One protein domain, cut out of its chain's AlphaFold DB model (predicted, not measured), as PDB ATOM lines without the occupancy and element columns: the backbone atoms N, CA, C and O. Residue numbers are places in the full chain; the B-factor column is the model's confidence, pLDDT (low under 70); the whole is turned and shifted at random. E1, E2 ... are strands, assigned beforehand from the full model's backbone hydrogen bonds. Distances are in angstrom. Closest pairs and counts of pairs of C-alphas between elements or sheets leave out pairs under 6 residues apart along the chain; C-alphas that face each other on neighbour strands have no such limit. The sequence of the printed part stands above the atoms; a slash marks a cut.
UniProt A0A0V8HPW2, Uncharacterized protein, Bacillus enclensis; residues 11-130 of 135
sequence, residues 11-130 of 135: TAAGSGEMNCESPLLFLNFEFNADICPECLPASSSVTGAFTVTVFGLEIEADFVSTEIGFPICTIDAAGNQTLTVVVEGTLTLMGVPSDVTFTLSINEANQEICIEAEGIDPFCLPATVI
ATOM      1  N   THR A  11     170.076 162.948 229.451       96.38
ATOM      2  CA  THR A  11     169.866 164.244 228.811       96.38
ATOM      3  C   THR A  11     170.386 164.181 227.384       96.38
ATOM      4  O   THR A  11     171.498 163.695 227.161       96.38
ATOM      5  N   ALA A  12     169.619 164.694 226.431       96.75
ATOM      6  CA  ALA A  12     170.022 164.809 225.039       96.75
ATOM      7  C   ALA A  12     169.643 166.188 224.501       96.75
ATOM      8  O   ALA A  12     168.476 166.565 224.533       96.75
ATOM      9  N   ALA A  13     170.620 166.931 223.987       96.62
ATOM     10  CA  ALA A  13     170.388 168.241 223.385       96.62
ATOM     11  C   ALA A  13     171.061 168.329 222.017       96.62
ATOM     12  O   ALA A  13     172.244 168.018 221.882       96.62
ATOM     13  N   GLY A  14     170.321 168.751 221.000       94.12
ATOM     14  CA  GLY A  14     170.802 168.828 219.626       94.12
ATOM     15  C   GLY A  14     170.282 170.072 218.930       94.12
ATOM     16  O   GLY A  14     169.155 170.493 219.161       94.12
ATOM     17  N   SER A  15     171.103 170.654 218.067       94.88
ATOM     18  CA  SER A  15     170.680 171.727 217.175       94.88
ATOM     19  C   SER A  15     171.458 171.642 215.874       94.88
ATOM     20  O   SER A  15     172.663 171.372 215.905       94.88
ATOM     21  N   GLY A  16     170.819 171.919 214.748       92.00
ATOM     22  CA  GLY A  16     171.509 171.920 213.468       92.00
ATOM     23  C   GLY A  16     170.599 172.165 212.281       92.00
ATOM     24  O   GLY A  16     169.401 172.393 212.423       92.00
ATOM     25  N   GLU A  17     171.208 172.087 211.103       88.44
ATOM     26  CA  GLU A  17     170.528 172.149 209.816       88.44
ATOM     27  C   GLU A  17     170.729 170.815 209.088       88.44
ATOM     28  O   GLU A  17     171.841 170.283 209.038       88.44
ATOM     29  N   MET A  18     169.659 170.275 208.513       83.50
ATOM     30  CA  MET A  18     169.694 169.084 207.672       83.50
ATOM     31  C   MET A  18     169.107 169.384 206.296       83.50
ATOM     32  O   MET A  18     168.045 169.992 206.172       83.50
ATOM     33  N   ASN A  19     169.786 168.900 205.257       79.31
ATOM     34  CA  ASN A  19     169.264 168.907 203.894       79.31
ATOM     35  C   ASN A  19     168.352 167.697 203.697       79.31
ATOM     36  O   ASN A  19     168.816 166.556 203.713       79.31
ATOM     37  N   CYS A  20     167.069 167.937 203.468       72.31
ATOM     38  CA  CYS A  20     166.096 166.873 203.264       72.31
ATOM     39  C   CYS A  20     165.966 166.560 201.772       72.31
ATOM     40  O   CYS A  20     165.161 167.205 201.110       72.31
ATOM     41  N   GLU A  21     166.757 165.613 201.247       70.94
ATOM     42  CA  GLU A  21     166.725 165.003 199.886       70.94
ATOM     43  C   GLU A  21     166.555 165.930 198.652       70.94
ATOM     44  O   GLU A  21     166.599 165.491 197.505       70.94
ATOM     45  N   SER A  22     166.432 167.233 198.860       70.69
ATOM     46  CA  SER A  22     166.137 168.277 197.901       70.69
ATOM     47  C   SER A  22     166.995 169.478 198.285       70.69
ATOM     48  O   SER A  22     166.947 169.922 199.432       70.69
ATOM     49  N   PRO A  23     167.755 170.059 197.344       66.31
ATOM     50  CA  PRO A  23     168.682 171.159 197.627       66.31
ATOM     51  C   PRO A  23     167.988 172.470 198.033       66.31
ATOM     52  O   PRO A  23     168.654 173.480 198.232       66.31
ATOM     53  N   LEU A  24     166.654 172.477 198.080       73.69
ATOM     54  CA  LEU A  24     165.821 173.627 198.421       73.69
ATOM     55  C   LEU A  24     164.970 173.384 199.674       73.69
ATOM     56  O   LEU A  24     164.112 174.219 199.964       73.69
ATOM     57  N   LEU A  25     165.161 172.247 200.357       80.38
ATOM     58  CA  LEU A  25     164.450 171.892 201.581       80.38
ATOM     59  C   LEU A  25     165.449 171.728 202.725       80.38
ATOM     60  O   LEU A  25     166.181 170.740 202.796       80.38
ATOM     61  N   PHE A  26     165.459 172.725 203.603       84.69
ATOM     62  CA  PHE A  26     166.325 172.773 204.776       84.69
ATOM     63  C   PHE A  26     165.466 172.605 206.019       84.69
ATOM     64  O   PHE A  26     164.468 173.310 206.174       84.69
ATOM     65  N   LEU A  27     165.849 171.681 206.893       88.19
ATOM     66  CA  LEU A  27     165.275 171.528 208.221       88.19
ATOM     67  C   LEU A  27     166.270 172.077 209.234       88.19
ATOM     68  O   LEU A  27     167.314 171.471 209.464       88.19
ATOM     69  N   ASN A  28     165.926 173.192 209.857       92.75
ATOM     70  CA  ASN A  28     166.573 173.642 211.075       92.75
ATOM     71  C   ASN A  28     165.852 173.019 212.262       92.75
ATOM     72  O   ASN A  28     164.621 172.981 212.287       92.75
ATOM     73  N   PHE A  29     166.605 172.516 213.226       94.31
ATOM     74  CA  PHE A  29     166.039 171.931 214.429       94.31
ATOM     75  C   PHE A  29     166.824 172.360 215.662       94.31
ATOM     76  O   PHE A  29     168.041 172.543 215.616       94.31
ATOM     77  N   GLU A  30     166.111 172.461 216.772       96.50
ATOM     78  CA  GLU A  30     166.633 172.531 218.126       96.50
ATOM     79  C   GLU A  30     165.790 171.583 218.976       96.50
ATOM     80  O   GLU A  30     164.563 171.616 218.930       96.50
ATOM     81  N   PHE A  31     166.431 170.695 219.719       95.25
ATOM     82  CA  PHE A  31     165.753 169.694 220.524       95.25
ATOM     83  C   PHE A  31     166.450 169.539 221.864       95.25
ATOM     84  O   PHE A  31     167.680 169.551 221.950       95.25
ATOM     85  N   ASN A  32     165.653 169.336 222.904       97.31
ATOM     86  CA  ASN A  32     166.125 169.048 224.242       97.31
ATOM     87  C   ASN A  32     165.229 167.987 224.884       97.31
ATOM     88  O   ASN A  32     164.010 168.138 224.929       97.31
ATOM     89  N   ALA A  33     165.840 166.922 225.383       97.06
ATOM     90  CA  ALA A  33     165.208 165.921 226.218       97.06
ATOM     91  C   ALA A  33     165.977 165.803 227.529       97.06
ATOM     92  O   ALA A  33     167.189 165.599 227.533       97.06
ATOM     93  N   ASP A  34     165.245 165.854 228.630       96.88
ATOM     94  CA  ASP A  34     165.722 165.532 229.966       96.88
ATOM     95  C   ASP A  34     164.785 164.474 230.545       96.88
ATOM     96  O   ASP A  34     163.621 164.748 230.842       96.88
ATOM     97  N   ILE A  35     165.259 163.234 230.615       96.25
ATOM     98  CA  ILE A  35     164.457 162.084 231.022       96.25
ATOM     99  C   ILE A  35     164.850 161.675 232.434       96.25
ATOM    100  O   ILE A  35     165.988 161.277 232.676       96.25
ATOM    101  N   CYS A  36     163.880 161.717 233.345       94.44
ATOM    102  CA  CYS A  36     164.009 161.391 234.764       94.44
ATOM    103  C   CYS A  36     165.154 162.113 235.508       94.44
ATOM    104  O   CYS A  36     165.907 161.451 236.236       94.44
ATOM    105  N   PRO A  37     165.290 163.451 235.417       92.69
ATOM    106  CA  PRO A  37     166.357 164.184 236.106       92.69
ATOM    107  C   PRO A  37     166.379 163.926 237.620       92.69
ATOM    108  O   PRO A  37     167.453 163.760 238.209       92.69
ATOM    109  N   GLU A  38     165.197 163.806 238.235       90.25
ATOM    110  CA  GLU A  38     165.008 163.516 239.664       90.25
ATOM    111  C   GLU A  38     164.643 162.048 239.940       90.25
ATOM    112  O   GLU A  38     164.049 161.734 240.971       90.25
ATOM    113  N   CYS A  39     164.959 161.135 239.015       88.44
ATOM    114  CA  CYS A  39     164.578 159.721 239.097       88.44
ATOM    115  C   CYS A  39     163.062 159.474 239.110       88.44
ATOM    116  O   CYS A  39     162.605 158.407 239.513       88.44
ATOM    117  N   LEU A  40     162.273 160.447 238.650       89.69
ATOM    118  CA  LEU A  40     160.819 160.366 238.553       89.69
ATOM    119  C   LEU A  40     160.381 160.638 237.108       89.69
ATOM    120  O   LEU A  40     160.785 161.667 236.563       89.69
ATOM    121  N   PRO A  41     159.502 159.816 236.503       86.69
ATOM    122  CA  PRO A  41     159.046 160.051 235.130       86.69
ATOM    123  C   PRO A  41     158.383 161.419 234.971       86.69
ATOM    124  O   PRO A  41     158.652 162.130 234.010       86.69
ATOM    125  N   ALA A  42     157.619 161.839 235.984       88.56
ATOM    126  CA  ALA A  42     156.937 163.132 236.028       88.56
ATOM    127  C   ALA A  42     157.877 164.353 236.076       88.56
ATOM    128  O   ALA A  42     157.410 165.473 235.897       88.56
ATOM    129  N   SER A  43     159.173 164.156 236.347       91.44
ATOM    130  CA  SER A  43     160.182 165.225 236.275       91.44
ATOM    131  C   SER A  43     160.789 165.381 234.878       91.44
ATOM    132  O   SER A  43     161.578 166.293 234.661       91.44
ATOM    133  N   SER A  44     160.450 164.488 233.947       95.50
ATOM    134  CA  SER A  44     160.999 164.497 232.595       95.50
ATOM    135  C   SER A  44     160.385 165.613 231.754       95.50
ATOM    136  O   SER A  44     159.225 165.980 231.938       95.50
ATOM    137  N   SER A  45     161.137 166.095 230.770       97.25
ATOM    138  CA  SER A  45     160.652 167.046 229.773       97.25
ATOM    139  C   SER A  45     161.301 166.803 228.419       97.25
ATOM    140  O   SER A  45     162.489 166.493 228.345       97.25
ATOM    141  N   VAL A  46     160.530 166.984 227.351       97.56
ATOM    142  CA  VAL A  46     161.017 166.987 225.973       97.56
ATOM    143  C   VAL A  46     160.452 168.207 225.258       97.56
ATOM    144  O   VAL A  46     159.244 168.440 225.259       97.56
ATOM    145  N   THR A  47     161.328 168.979 224.627       97.69
ATOM    146  CA  THR A  47     160.975 170.150 223.825       97.69
ATOM    147  C   THR A  47     161.694 170.104 222.489       97.69
ATOM    148  O   THR A  47     162.857 169.704 222.426       97.69
ATOM    149  N   GLY A  48     161.034 170.565 221.435       96.12
ATOM    150  CA  GLY A  48     161.649 170.717 220.124       96.12
ATOM    151  C   GLY A  48     161.115 171.937 219.394       96.12
ATOM    152  O   GLY A  48     159.945 172.271 219.537       96.12
ATOM    153  N   ALA A  49     161.966 172.570 218.605       96.00
ATOM    154  CA  ALA A  49     161.614 173.607 217.651       96.00
ATOM    155  C   ALA A  49     162.183 173.203 216.292       96.00
ATOM    156  O   ALA A  49     163.350 172.825 216.173       96.00
ATOM    157  N   PHE A  50     161.346 173.250 215.267       93.19
ATOM    158  CA  PHE A  50     161.670 172.821 213.918       93.19
ATOM    159  C   PHE A  50     161.236 173.899 212.937       93.19
ATOM    160  O   PHE A  50     160.097 174.360 212.959       93.19
ATOM    161  N   THR A  51     162.125 174.261 212.024       93.06
ATOM    162  CA  THR A  51     161.822 175.194 210.945       93.06
ATOM    163  C   THR A  51     162.198 174.549 209.630       93.06
ATOM    164  O   THR A  51     163.372 174.302 209.350       93.06
ATOM    165  N   VAL A  52     161.198 174.287 208.798       90.50
ATOM    166  CA  VAL A  52     161.397 173.789 207.441       90.50
ATOM    167  C   VAL A  52     161.320 174.960 206.473       90.50
ATOM    168  O   VAL A  52     160.297 175.633 206.388       90.50
ATOM    169  N   THR A  53     162.384 175.187 205.710       88.12
ATOM    170  CA  THR A  53     162.406 176.195 204.644       88.12
ATOM    171  C   THR A  53     162.235 175.520 203.290       88.12
ATOM    172  O   THR A  53     163.063 174.694 202.913       88.12
ATOM    173  N   VAL A  54     161.190 175.886 202.540       84.75
ATOM    174  CA  VAL A  54     160.919 175.381 201.183       84.75
ATOM    175  C   VAL A  54     160.652 176.545 200.236       84.75
ATOM    176  O   VAL A  54     159.697 177.292 200.418       84.75
ATOM    177  N   PHE A  55     161.478 176.715 199.200       83.69
ATOM    178  CA  PHE A  55     161.347 177.824 198.232       83.69
ATOM    179  C   PHE A  55     161.239 179.225 198.885       83.69
ATOM    180  O   PHE A  55     160.582 180.116 198.347       83.69
ATOM    181  N   GLY A  56     161.885 179.428 200.040       77.50
ATOM    182  CA  GLY A  56     161.835 180.684 200.798       77.50
ATOM    183  C   GLY A  56     160.565 180.887 201.636       77.50
ATOM    184  O   GLY A  56     160.388 181.965 202.194       77.50
ATOM    185  N   LEU A  57     159.688 179.884 201.720       85.75
ATOM    186  CA  LEU A  57     158.623 179.813 202.717       85.75
ATOM    187  C   LEU A  57     159.135 179.048 203.935       85.75
ATOM    188  O   LEU A  57     159.691 177.962 203.782       85.75
ATOM    189  N   GLU A  58     158.919 179.604 205.120       90.00
ATOM    190  CA  GLU A  58     159.273 178.980 206.392       90.00
ATOM    191  C   GLU A  58     158.024 178.368 207.028       90.00
ATOM    192  O   GLU A  58     156.971 179.003 207.120       90.00
ATOM    193  N   ILE A  59     158.143 177.107 207.429       90.94
ATOM    194  CA  ILE A  59     157.135 176.359 208.172       90.94
ATOM    195  C   ILE A  59     157.731 176.067 209.540       90.94
ATOM    196  O   ILE A  59     158.691 175.307 209.651       90.94
ATOM    197  N   GLU A  60     157.156 176.673 210.569       93.94
ATOM    198  CA  GLU A  60     157.560 176.476 211.959       93.94
ATOM    199  C   GLU A  60     156.707 175.390 212.614       93.94
ATOM    200  O   GLU A  60     155.488 175.317 212.405       93.94
ATOM    201  N   ALA A  61     157.359 174.549 213.408       94.94
ATOM    202  CA  ALA A  61     156.726 173.555 214.245       94.94
ATOM    203  C   ALA A  61     157.406 173.502 215.615       94.94
ATOM    204  O   ALA A  61     158.615 173.317 215.696       94.94
ATOM    205  N   ASP A  62     156.621 173.591 216.681       97.06
ATOM    206  CA  ASP A  62     157.112 173.488 218.057       97.06
ATOM    207  C   ASP A  62     156.493 172.282 218.749       97.06
ATOM    208  O   ASP A  62     155.300 172.020 218.608       97.06
ATOM    209  N   PHE A  63     157.280 171.558 219.533       97.50
ATOM    210  CA  PHE A  63     156.832 170.428 220.327       97.50
ATOM    211  C   PHE A  63     157.127 170.658 221.807       97.50
ATOM    212  O   PHE A  63     158.241 171.032 222.178       97.50
ATOM    213  N   VAL A  64     156.144 170.364 222.656       97.88
ATOM    214  CA  VAL A  64     156.304 170.342 224.114       97.88
ATOM    215  C   VAL A  64     155.632 169.093 224.669       97.88
ATOM    216  O   VAL A  64     154.444 168.865 224.437       97.88
ATOM    217  N   SER A  65     156.384 168.293 225.424       97.62
ATOM    218  CA  SER A  65     155.859 167.110 226.105       97.62
ATOM    219  C   SER A  65     154.845 167.476 227.184       97.62
ATOM    220  O   SER A  65     155.071 168.401 227.967       97.62
ATOM    221  N   THR A  66     153.785 166.688 227.292       96.50
ATOM    222  CA  THR A  66     152.791 166.755 228.369       96.50
ATOM    223  C   THR A  66     152.906 165.573 229.320       96.50
ATOM    224  O   THR A  66     152.739 165.743 230.526       96.50
ATOM    225  N   GLU A  67     153.217 164.389 228.793       94.88
ATOM    226  CA  GLU A  67     153.408 163.170 229.572       94.88
ATOM    227  C   GLU A  67     154.564 162.357 228.989       94.88
ATOM    228  O   GLU A  67     154.747 162.267 227.776       94.88
ATOM    229  N   ILE A  68     155.382 161.787 229.868       95.00
ATOM    230  CA  ILE A  68     156.515 160.948 229.495       95.00
ATOM    231  C   ILE A  68     156.395 159.654 230.287       95.00
ATOM    232  O   ILE A  68     156.268 159.665 231.514       95.00
ATOM    233  N   GLY A  69     156.408 158.540 229.559       92.69
ATOM    234  CA  GLY A  69     156.303 157.206 230.127       92.69
ATOM    235  C   GLY A  69     157.539 156.794 230.927       92.69
ATOM    236  O   GLY A  69     158.476 157.559 231.157       92.69
ATOM    237  N   PHE A  70     157.560 155.532 231.347       92.75
ATOM    238  CA  PHE A  70     158.730 154.971 232.017       92.75
ATOM    239  C   PHE A  70     159.844 154.688 231.004       92.75
ATOM    240  O   PHE A  70     159.583 153.989 230.019       92.75
ATOM    241  N   PRO A  71     161.071 155.191 231.228       93.44
ATOM    242  CA  PRO A  71     162.179 154.891 230.341       93.44
ATOM    243  C   PRO A  71     162.634 153.442 230.511       93.44
ATOM    244  O   PRO A  71     162.680 152.909 231.620       93.44
ATOM    245  N   ILE A  72     163.028 152.828 229.402       93.06
ATOM    246  CA  ILE A  72     163.681 151.525 229.364       93.06
ATOM    247  C   ILE A  72     165.119 151.760 228.927       93.06
ATOM    248  O   ILE A  72     165.359 152.275 227.837       93.06
ATOM    249  N   CYS A  73     166.078 151.360 229.758       91.94
ATOM    250  CA  CYS A  73     167.490 151.456 229.414       91.94
ATOM    251  C   CYS A  73     168.107 150.098 229.119       91.94
ATOM    252  O   CYS A  73     167.841 149.096 229.782       91.94
ATOM    253  N   THR A  74     168.978 150.090 228.123       93.12
ATOM    254  CA  THR A  74     169.782 148.938 227.735       93.12
ATOM    255  C   THR A  74     171.235 149.358 227.619       93.12
ATOM    256  O   THR A  74     171.534 150.517 227.334       93.12
ATOM    257  N   ILE A  75     172.135 148.414 227.878       93.19
ATOM    258  CA  ILE A  75     173.577 148.611 227.763       93.19
ATOM    259  C   ILE A  75     174.098 147.555 226.796       93.19
ATOM    260  O   ILE A  75     173.812 146.365 226.965       93.19
ATOM    261  N   ASP A  76     174.825 147.988 225.771       91.31
ATOM    262  CA  ASP A  76     175.437 147.083 224.804       91.31
ATOM    263  C   ASP A  76     176.724 146.427 225.351       91.31
ATOM    264  O   ASP A  76     177.196 146.705 226.455       91.31
ATOM    265  N   ALA A  77     177.323 145.524 224.569       90.94
ATOM    266  CA  ALA A  77     178.552 144.830 224.965       90.94
ATOM    267  C   ALA A  77     179.792 145.746 225.050       90.94
ATOM    268  O   ALA A  77     180.794 145.351 225.648       90.94
ATOM    269  N   ALA A  78     179.743 146.933 224.440       91.19
ATOM    270  CA  ALA A  78     180.791 147.947 224.507       91.19
ATOM    271  C   ALA A  78     180.593 148.917 225.688       91.19
ATOM    272  O   ALA A  78     181.491 149.705 225.979       91.19
ATOM    273  N   GLY A  79     179.467 148.812 226.403       90.38
ATOM    274  CA  GLY A  79     179.121 149.648 227.546       90.38
ATOM    275  C   GLY A  79     178.320 150.900 227.191       90.38
ATOM    276  O   GLY A  79     178.069 151.692 228.095       90.38
ATOM    277  N   ASN A  80     177.912 151.079 225.930       92.06
ATOM    278  CA  ASN A  80     177.110 152.234 225.529       92.06
ATOM    279  C   ASN A  80     175.658 152.041 225.948       92.06
ATOM    280  O   ASN A  80     175.100 150.943 225.823       92.06
ATOM    281  N   GLN A  81     175.038 153.124 226.397       93.50
ATOM    282  CA  GLN A  81     173.655 153.105 226.846       93.50
ATOM    283  C   GLN A  81     172.689 153.539 225.740       93.50
ATOM    284  O   GLN A  81     172.978 154.396 224.901       93.50
ATOM    285  N   THR A  82     171.511 152.926 225.737       95.19
ATOM    286  CA  THR A  82     170.360 153.353 224.937       95.19
ATOM    287  C   THR A  82     169.140 153.431 225.838       95.19
ATOM    288  O   THR A  82     168.852 152.471 226.554       95.19
ATOM    289  N   LEU A  83     168.434 154.559 225.794       95.62
ATOM    290  CA  LEU A  83     167.182 154.799 226.507       95.62
ATOM    291  C   LEU A  83     166.052 154.886 225.493       95.62
ATOM    292  O   LEU A  83     166.163 155.637 224.531       95.62
ATOM    293  N   THR A  84     164.956 154.178 225.734       96.19
ATOM    294  CA  THR A  84     163.713 154.339 224.977       96.19
ATOM    295  C   THR A  84     162.576 154.751 225.899       96.19
ATOM    296  O   THR A  84     162.468 154.267 227.026       96.19
ATOM    297  N   VAL A  85     161.730 155.671 225.447       95.88
ATOM    298  CA  VAL A  85     160.587 156.159 226.224       95.88
ATOM    299  C   VAL A  85     159.463 156.617 225.301       95.88
ATOM    300  O   VAL A  85     159.714 157.176 224.236       95.88
ATOM    301  N   VAL A  86     158.217 156.379 225.704       96.69
ATOM    302  CA  VAL A  86     157.047 156.933 225.011       96.69
ATOM    303  C   VAL A  86     156.821 158.356 225.506       96.69
ATOM    304  O   VAL A  86     156.788 158.598 226.713       96.69
ATOM    305  N   VAL A  87     156.673 159.284 224.569       97.25
ATOM    306  CA  VAL A  87     156.462 160.705 224.821       97.25
ATOM    307  C   VAL A  87     155.124 161.103 224.218       97.25
ATOM    308  O   VAL A  87     154.863 160.858 223.040       97.25
ATOM    309  N   GLU A  88     154.294 161.740 225.027       97.12
ATOM    310  CA  GLU A  88     153.076 162.420 224.607       97.12
ATOM    311  C   GLU A  88     153.281 163.925 224.743       97.12
ATOM    312  O   GLU A  88     153.942 164.403 225.672       97.12
ATOM    313  N   GLY A  89     152.726 164.695 223.818       96.88
ATOM    314  CA  GLY A  89     152.813 166.144 223.878       96.88
ATOM    315  C   GLY A  89     152.015 166.839 222.798       96.88
ATOM    316  O   GLY A  89     151.331 166.210 221.993       96.88
ATOM    317  N   THR A  90     152.141 168.156 222.765       97.69
ATOM    318  CA  THR A  90     151.483 168.993 221.768       97.69
ATOM    319  C   THR A  90     152.506 169.444 220.734       97.69
ATOM    320  O   THR A  90     153.488 170.108 221.069       97.69
ATOM    321  N   LEU A  91     152.252 169.108 219.470       96.00
ATOM    322  CA  LEU A  91     152.941 169.648 218.305       96.00
ATOM    323  C   LEU A  91     152.132 170.825 217.753       96.00
ATOM    324  O   LEU A  91     150.962 170.675 217.412       96.00
ATOM    325  N   THR A  92     152.744 171.995 217.638       97.19
ATOM    326  CA  THR A  92     152.131 173.201 217.087       97.19
ATOM    327  C   THR A  92     152.737 173.496 215.730       97.19
ATOM    328  O   THR A  92     153.840 174.017 215.659       97.19
ATOM    329  N   LEU A  93     152.018 173.179 214.654       94.12
ATOM    330  CA  LEU A  93     152.461 173.421 213.280       94.12
ATOM    331  C   LEU A  93     151.823 174.707 212.753       94.12
ATOM    332  O   LEU A  93     150.600 174.787 212.641       94.12
ATOM    333  N   MET A  94     152.632 175.718 212.426       92.75
ATOM    334  CA  MET A  94     152.158 177.039 211.972       92.75
ATOM    335  C   MET A  94     151.070 177.637 212.890       92.75
ATOM    336  O   MET A  94     150.066 178.181 212.427       92.75
ATOM    337  N   GLY A  95     151.239 177.485 214.207       91.31
ATOM    338  CA  GLY A  95     150.284 177.964 215.213       91.31
ATOM    339  C   GLY A  95     149.044 177.084 215.419       91.31
ATOM    340  O   GLY A  95     148.175 177.451 216.210       91.31
ATOM    341  N   VAL A  96     148.939 175.935 214.743       95.88
ATOM    342  CA  VAL A  96     147.850 174.967 214.935       95.88
ATOM    343  C   VAL A  96     148.330 173.822 215.836       95.88
ATOM    344  O   VAL A  96     149.168 173.035 215.395       95.88
ATOM    345  N   PRO A  97     147.827 173.706 217.080       96.94
ATOM    346  CA  PRO A  97     148.219 172.635 217.988       96.94
ATOM    347  C   PRO A  97     147.550 171.307 217.620       96.94
ATOM    348  O   PRO A  97     146.410 171.263 217.149       96.94
ATOM    349  N   SER A  98     148.254 170.207 217.856       96.44
ATOM    350  CA  SER A  98     147.767 168.837 217.727       96.44
ATOM    351  C   SER A  98     148.482 167.948 218.734       96.44
ATOM    352  O   SER A  98     149.696 168.050 218.896       96.44
ATOM    353  N   ASP A  99     147.732 167.081 219.404       96.62
ATOM    354  CA  ASP A  99     148.316 166.116 220.330       96.62
ATOM    355  C   ASP A  99     148.963 164.981 219.536       96.62
ATOM    356  O   ASP A  99     148.389 164.470 218.569       96.62
ATOM    357  N   VAL A 100     150.175 164.608 219.933       95.56
ATOM    358  CA  VAL A 100     150.970 163.569 219.284       95.56
ATOM    359  C   VAL A 100     151.595 162.652 220.325       95.56
ATOM    360  O   VAL A 100     151.937 163.070 221.432       95.56
ATOM    361  N   THR A 101     151.790 161.401 219.925       96.62
ATOM    362  CA  THR A 101     152.486 160.384 220.712       96.62
ATOM    363  C   THR A 101     153.548 159.740 219.839       96.62
ATOM    364  O   THR A 101     153.270 159.356 218.701       96.62
ATOM    365  N   PHE A 102     154.762 159.611 220.360       97.00
ATOM    366  CA  PHE A 102     155.864 158.949 219.670       97.00
ATOM    367  C   PHE A 102     156.785 158.235 220.654       97.00
ATOM    368  O   PHE A 102     156.794 158.514 221.853       97.00
ATOM    369  N   THR A 103     157.583 157.307 220.141       97.38
ATOM    370  CA  THR A 103     158.681 156.700 220.890       97.38
ATOM    371  C   THR A 103     159.952 157.491 220.617       97.38
ATOM    372  O   THR A 103     160.339 157.687 219.466       97.38
ATOM    373  N   LEU A 104     160.597 157.952 221.684       97.06
ATOM    374  CA  LEU A 104     161.906 158.583 221.655       97.06
ATOM    375  C   LEU A 104     162.966 157.551 222.036       97.06
ATOM    376  O   LEU A 104     162.846 156.887 223.066       97.06
ATOM    377  N   SER A 105     164.017 157.453 221.233       96.81
ATOM    378  CA  SER A 105     165.229 156.701 221.546       96.81
ATOM    379  C   SER A 105     166.402 157.664 221.690       96.81
ATOM    380  O   SER A 105     166.590 158.529 220.841       96.81
ATOM    381  N   ILE A 106     167.187 157.528 222.755       96.44
ATOM    382  CA  ILE A 106     168.402 158.302 223.021       96.44
ATOM    383  C   ILE A 106     169.575 157.325 223.004       96.44
ATOM    384  O   ILE A 106     169.602 156.384 223.800       96.44
ATOM    385  N   ASN A 107     170.540 157.540 222.109       95.50
ATOM    386  CA  ASN A 107     171.649 156.620 221.878       95.50
ATOM    387  C   ASN A 107     173.003 157.294 222.142       95.50
ATOM    388  O   ASN A 107     173.400 158.226 221.440       95.50
ATOM    389  N   GLU A 108     173.735 156.789 223.138       93.75
ATOM    390  CA  GLU A 108     175.055 157.304 223.513       93.75
ATOM    391  C   GLU A 108     176.135 157.000 222.469       93.75
ATOM    392  O   GLU A 108     176.974 157.858 222.192       93.75
ATOM    393  N   ALA A 109     176.114 155.802 221.878       93.19
ATOM    394  CA  ALA A 109     177.141 155.359 220.937       93.19
ATOM    395  C   ALA A 109     177.180 156.248 219.689       93.19
ATOM    396  O   ALA A 109     178.255 156.604 219.205       93.19
ATOM    397  N   ASN A 110     175.996 156.616 219.195       93.94
ATOM    398  CA  ASN A 110     175.850 157.411 217.981       93.94
ATOM    399  C   ASN A 110     175.756 158.916 218.254       93.94
ATOM    400  O   ASN A 110     175.908 159.689 217.314       93.94
ATOM    401  N   GLN A 111     175.546 159.334 219.511       95.56
ATOM    402  CA  GLN A 111     175.269 160.732 219.870       95.56
ATOM    403  C   GLN A 111     174.071 161.273 219.075       95.56
ATOM    404  O   GLN A 111     174.147 162.262 218.346       95.56
ATOM    405  N   GLU A 112     172.953 160.559 219.187       95.38
ATOM    406  CA  GLU A 112     171.741 160.813 218.411       95.38
ATOM    407  C   GLU A 112     170.489 160.569 219.254       95.38
ATOM    408  O   GLU A 112     170.468 159.751 220.182       95.38
ATOM    409  N   ILE A 113     169.424 161.261 218.873       95.44
ATOM    410  CA  ILE A 113     168.053 160.935 219.255       95.44
ATOM    411  C   ILE A 113     167.321 160.411 218.028       95.44
ATOM    412  O   ILE A 113     167.538 160.915 216.932       95.44
ATOM    413  N   CYS A 114     166.433 159.442 218.194       95.44
ATOM    414  CA  CYS A 114     165.580 158.950 217.121       95.44
ATOM    415  C   CYS A 114     164.120 159.019 217.547       95.44
ATOM    416  O   CYS A 114     163.778 158.653 218.672       95.44
ATOM    417  N   ILE A 115     163.273 159.492 216.641       94.75
ATOM    418  CA  ILE A 115     161.837 159.646 216.852       94.75
ATOM    419  C   ILE A 115     161.126 158.645 215.950       94.75
ATOM    420  O   ILE A 115     161.337 158.635 214.738       94.75
ATOM    421  N   GLU A 116     160.277 157.814 216.547       95.19
ATOM    422  CA  GLU A 116     159.432 156.847 215.853       95.19
ATOM    423  C   GLU A 116     157.963 157.124 216.186       95.19
ATOM    424  O   GLU A 116     157.547 157.047 217.344       95.19
ATOM    425  N   ALA A 117     157.173 157.460 215.168       91.62
ATOM    426  CA  ALA A 117     155.751 157.759 215.293       91.62
ATOM    427  C   ALA A 117     154.943 156.898 214.318       91.62
ATOM    428  O   ALA A 117     155.428 156.516 213.252       91.62
ATOM    429  N   GLU A 118     153.692 156.594 214.661       88.12
ATOM    430  CA  GLU A 118     152.844 155.774 213.798       88.12
ATOM    431  C   GLU A 118     152.613 156.460 212.441       88.12
ATOM    432  O   GLU A 118     152.171 157.605 212.366       88.12
ATOM    433  N   GLY A 119     152.909 155.743 211.353       85.00
ATOM    434  CA  GLY A 119     152.715 156.243 209.992       85.00
ATOM    435  C   GLY A 119     153.804 157.194 209.485       85.00
ATOM    436  O   GLY A 119     153.633 157.761 208.406       85.00
ATOM    437  N   ILE A 120     154.908 157.354 210.222       85.00
ATOM    438  CA  ILE A 120     156.076 158.143 209.814       85.00
ATOM    439  C   ILE A 120     157.319 157.255 209.908       85.00
ATOM    440  O   ILE A 120     157.499 156.538 210.892       85.00
ATOM    441  N   ASP A 121     158.181 157.304 208.891       86.56
ATOM    442  CA  ASP A 121     159.466 156.611 208.952       86.56
ATOM    443  C   ASP A 121     160.324 157.196 210.085       86.56
ATOM    444  O   ASP A 121     160.395 158.422 210.233       86.56
ATOM    445  N   PRO A 122     160.986 156.350 210.894       88.75
ATOM    446  CA  PRO A 122     161.801 156.832 211.993       88.75
ATOM    447  C   PRO A 122     162.946 157.688 211.461       88.75
ATOM    448  O   PRO A 122     163.623 157.327 210.494       88.75
ATOM    449  N   PHE A 123     163.189 158.812 212.121       89.38
ATOM    450  CA  PHE A 123     164.278 159.716 211.777       89.38
ATOM    451  C   PHE A 123     165.116 160.019 213.010       89.38
ATOM    452  O   PHE A 123     164.602 160.082 214.129       89.38
ATOM    453  N   CYS A 124     166.418 160.198 212.796       92.75
ATOM    454  CA  CYS A 124     167.369 160.486 213.857       92.75
ATOM    455  C   CYS A 124     167.980 161.871 213.668       92.75
ATOM    456  O   CYS A 124     168.256 162.296 212.546       92.75
ATOM    457  N   LEU A 125     168.179 162.565 214.781       92.56
ATOM    458  CA  LEU A 125     168.800 163.875 214.849       92.56
ATOM    459  C   LEU A 125     170.088 163.761 215.663       92.56
ATOM    460  O   LEU A 125     170.075 163.138 216.731       92.56
ATOM    461  N   PRO A 126     171.191 164.373 215.209       94.31
ATOM    462  CA  PRO A 126     172.405 164.423 216.004       94.31
ATOM    463  C   PRO A 126     172.159 165.236 217.277       94.31
ATOM    464  O   PRO A 126     171.551 166.310 217.248       94.31
ATOM    465  N   ALA A 127     172.645 164.721 218.400       95.31
ATOM    466  CA  ALA A 127     172.469 165.316 219.715       95.31
ATOM    467  C   ALA A 127     173.674 165.018 220.610       95.31
ATOM    468  O   ALA A 127     174.272 163.952 220.557       95.31
ATOM    469  N   THR A 128     174.012 165.941 221.501       96.50
ATOM    470  CA  THR A 128     174.917 165.643 222.611       96.50
ATOM    471  C   THR A 128     174.148 164.843 223.650       96.50
ATOM    472  O   THR A 128     173.218 165.368 224.261       96.50
ATOM    473  N   VAL A 129     174.532 163.582 223.836       96.06
ATOM    474  CA  VAL A 129     173.865 162.628 224.724       96.06
ATOM    475  C   VAL A 129     174.720 162.386 225.960       96.06
ATOM    476  O   VAL A 129     175.899 162.050 225.859       96.06
ATOM    477  N   ILE A 130     174.107 162.524 227.135       95.00
ATOM    478  CA  ILE A 130     174.734 162.262 228.430       95.00
ATOM    479  C   ILE A 130     173.794 161.388 229.252       95.00
ATOM    480  O   ILE A 130     172.690 161.802 229.606       95.00
TER     481      ILE A 130
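What this domain is: This is residues 11 to 130 of the 135 residues of an uncharacterized protein of Bacillus enclensis (UniProt A0A0V8HPW2). One twisted sheet is folded over into a crossed sandwich of two layers, only partly face to face: the long strands E1 to E4 make one wall, and E8, E9 and the nearer parts of E6 and E7 cross over it. The layers join where E6, bent like E7, pairs with E4, and again where the short last strand E10 pairs with E1, while the ends of E2 and E3 beside the link between E3 and E4 stay uncovered. The printed part has 120 residues with no named helix and ten named strands, E1 to E10 in that order along the chain; the class is all strand, and the sheet is branched, with antiparallel neighbour pairs. It is compact, with a radius of gyration of the C-alphas of 14.7 A and spans of 44 by 31 by 24 A.

Where its parts are: Find C-alpha 11 at (169.866, 164.244, 228.811); from there E1 runs over residues 11 to 19, 25.4 A, and bends by 54 degrees at residue 16. Read on to E2, residues 25 to 35, 31.0 A, then E3, residues 45 to 54, 29.8 A, and E4, residues 57 to 68, 32.8 A, which begins at C-alpha 57 (158.623, 179.813, 202.717). Next come the short E5, residues 72 to 75, and the longest strand by residues, E6, residues 81 to 93, 32.3 A, which bends by 70 degrees at residue 90. E7, residues 96 to 107, 30.8 A, bends by 68 degrees at residue 99. After it look for E8, residues 112 to 117, 16.6 A, and E9, residues 120 to 126, 18.6 A, which runs on into E10, residues 128 to 130, at 85 degrees across a break of 1 residue. E10 ends at C-alpha 130 (174.734, 162.262, 228.430).

How they stand to each other: Begin with E1 to E4, a meander, each strand the antiparallel neighbour of the one before. In the hairpin of E1 and E2, N 14 and O 31 are 2.9 A apart; in that of E2 and E3, N 30 and O 49 are 2.8 A apart; in that of E3 and E4, N 50 and O 61 are 2.8 A apart, each within hydrogen-bond range. E4 has E6 as its next neighbour, at 123 degrees between their directions, with N 66 and O 88 2.8 A apart. E6 has three neighbours: E4 beside residues 87 to 93 and E5 beside residues 81 to 84 lie on one side of it, E7 on the other side. E5 to E9 form a second meander: look at N 74 and O 82, 2.9 A, for E5 and E6; N 87 and O 102, 2.8 A, for E6 and E7; N 105 and O 114, 2.8 A, for E7 and E8; and N 113 and O 125, 2.9 A, for E8 and E9. E10 is the antiparallel neighbour of E1, with N 13 and O 128 3.0 A apart. The closest C-alphas of E1 and E9 are those of Gly 14 and Pro 126, 5.9 A. E2 and E8 are apart, and so are E3 and E8. The edge strands are E5, E9 and E10.

The domain as a whole: The two C-alphas farthest apart are those of Gly 56 and Ala 77, at 46.4 A, while the first and last printed C-alphas, of Thr 11 and Ile 130, are 5.3 A apart. The printed part has no cut. No link is long; the link from E2 to E3, with 9 residues, is short, and the others are tight. The mean pLDDT of the printed part is 92.2, and this predicted model is under 70 at one printed residue, Pro 23.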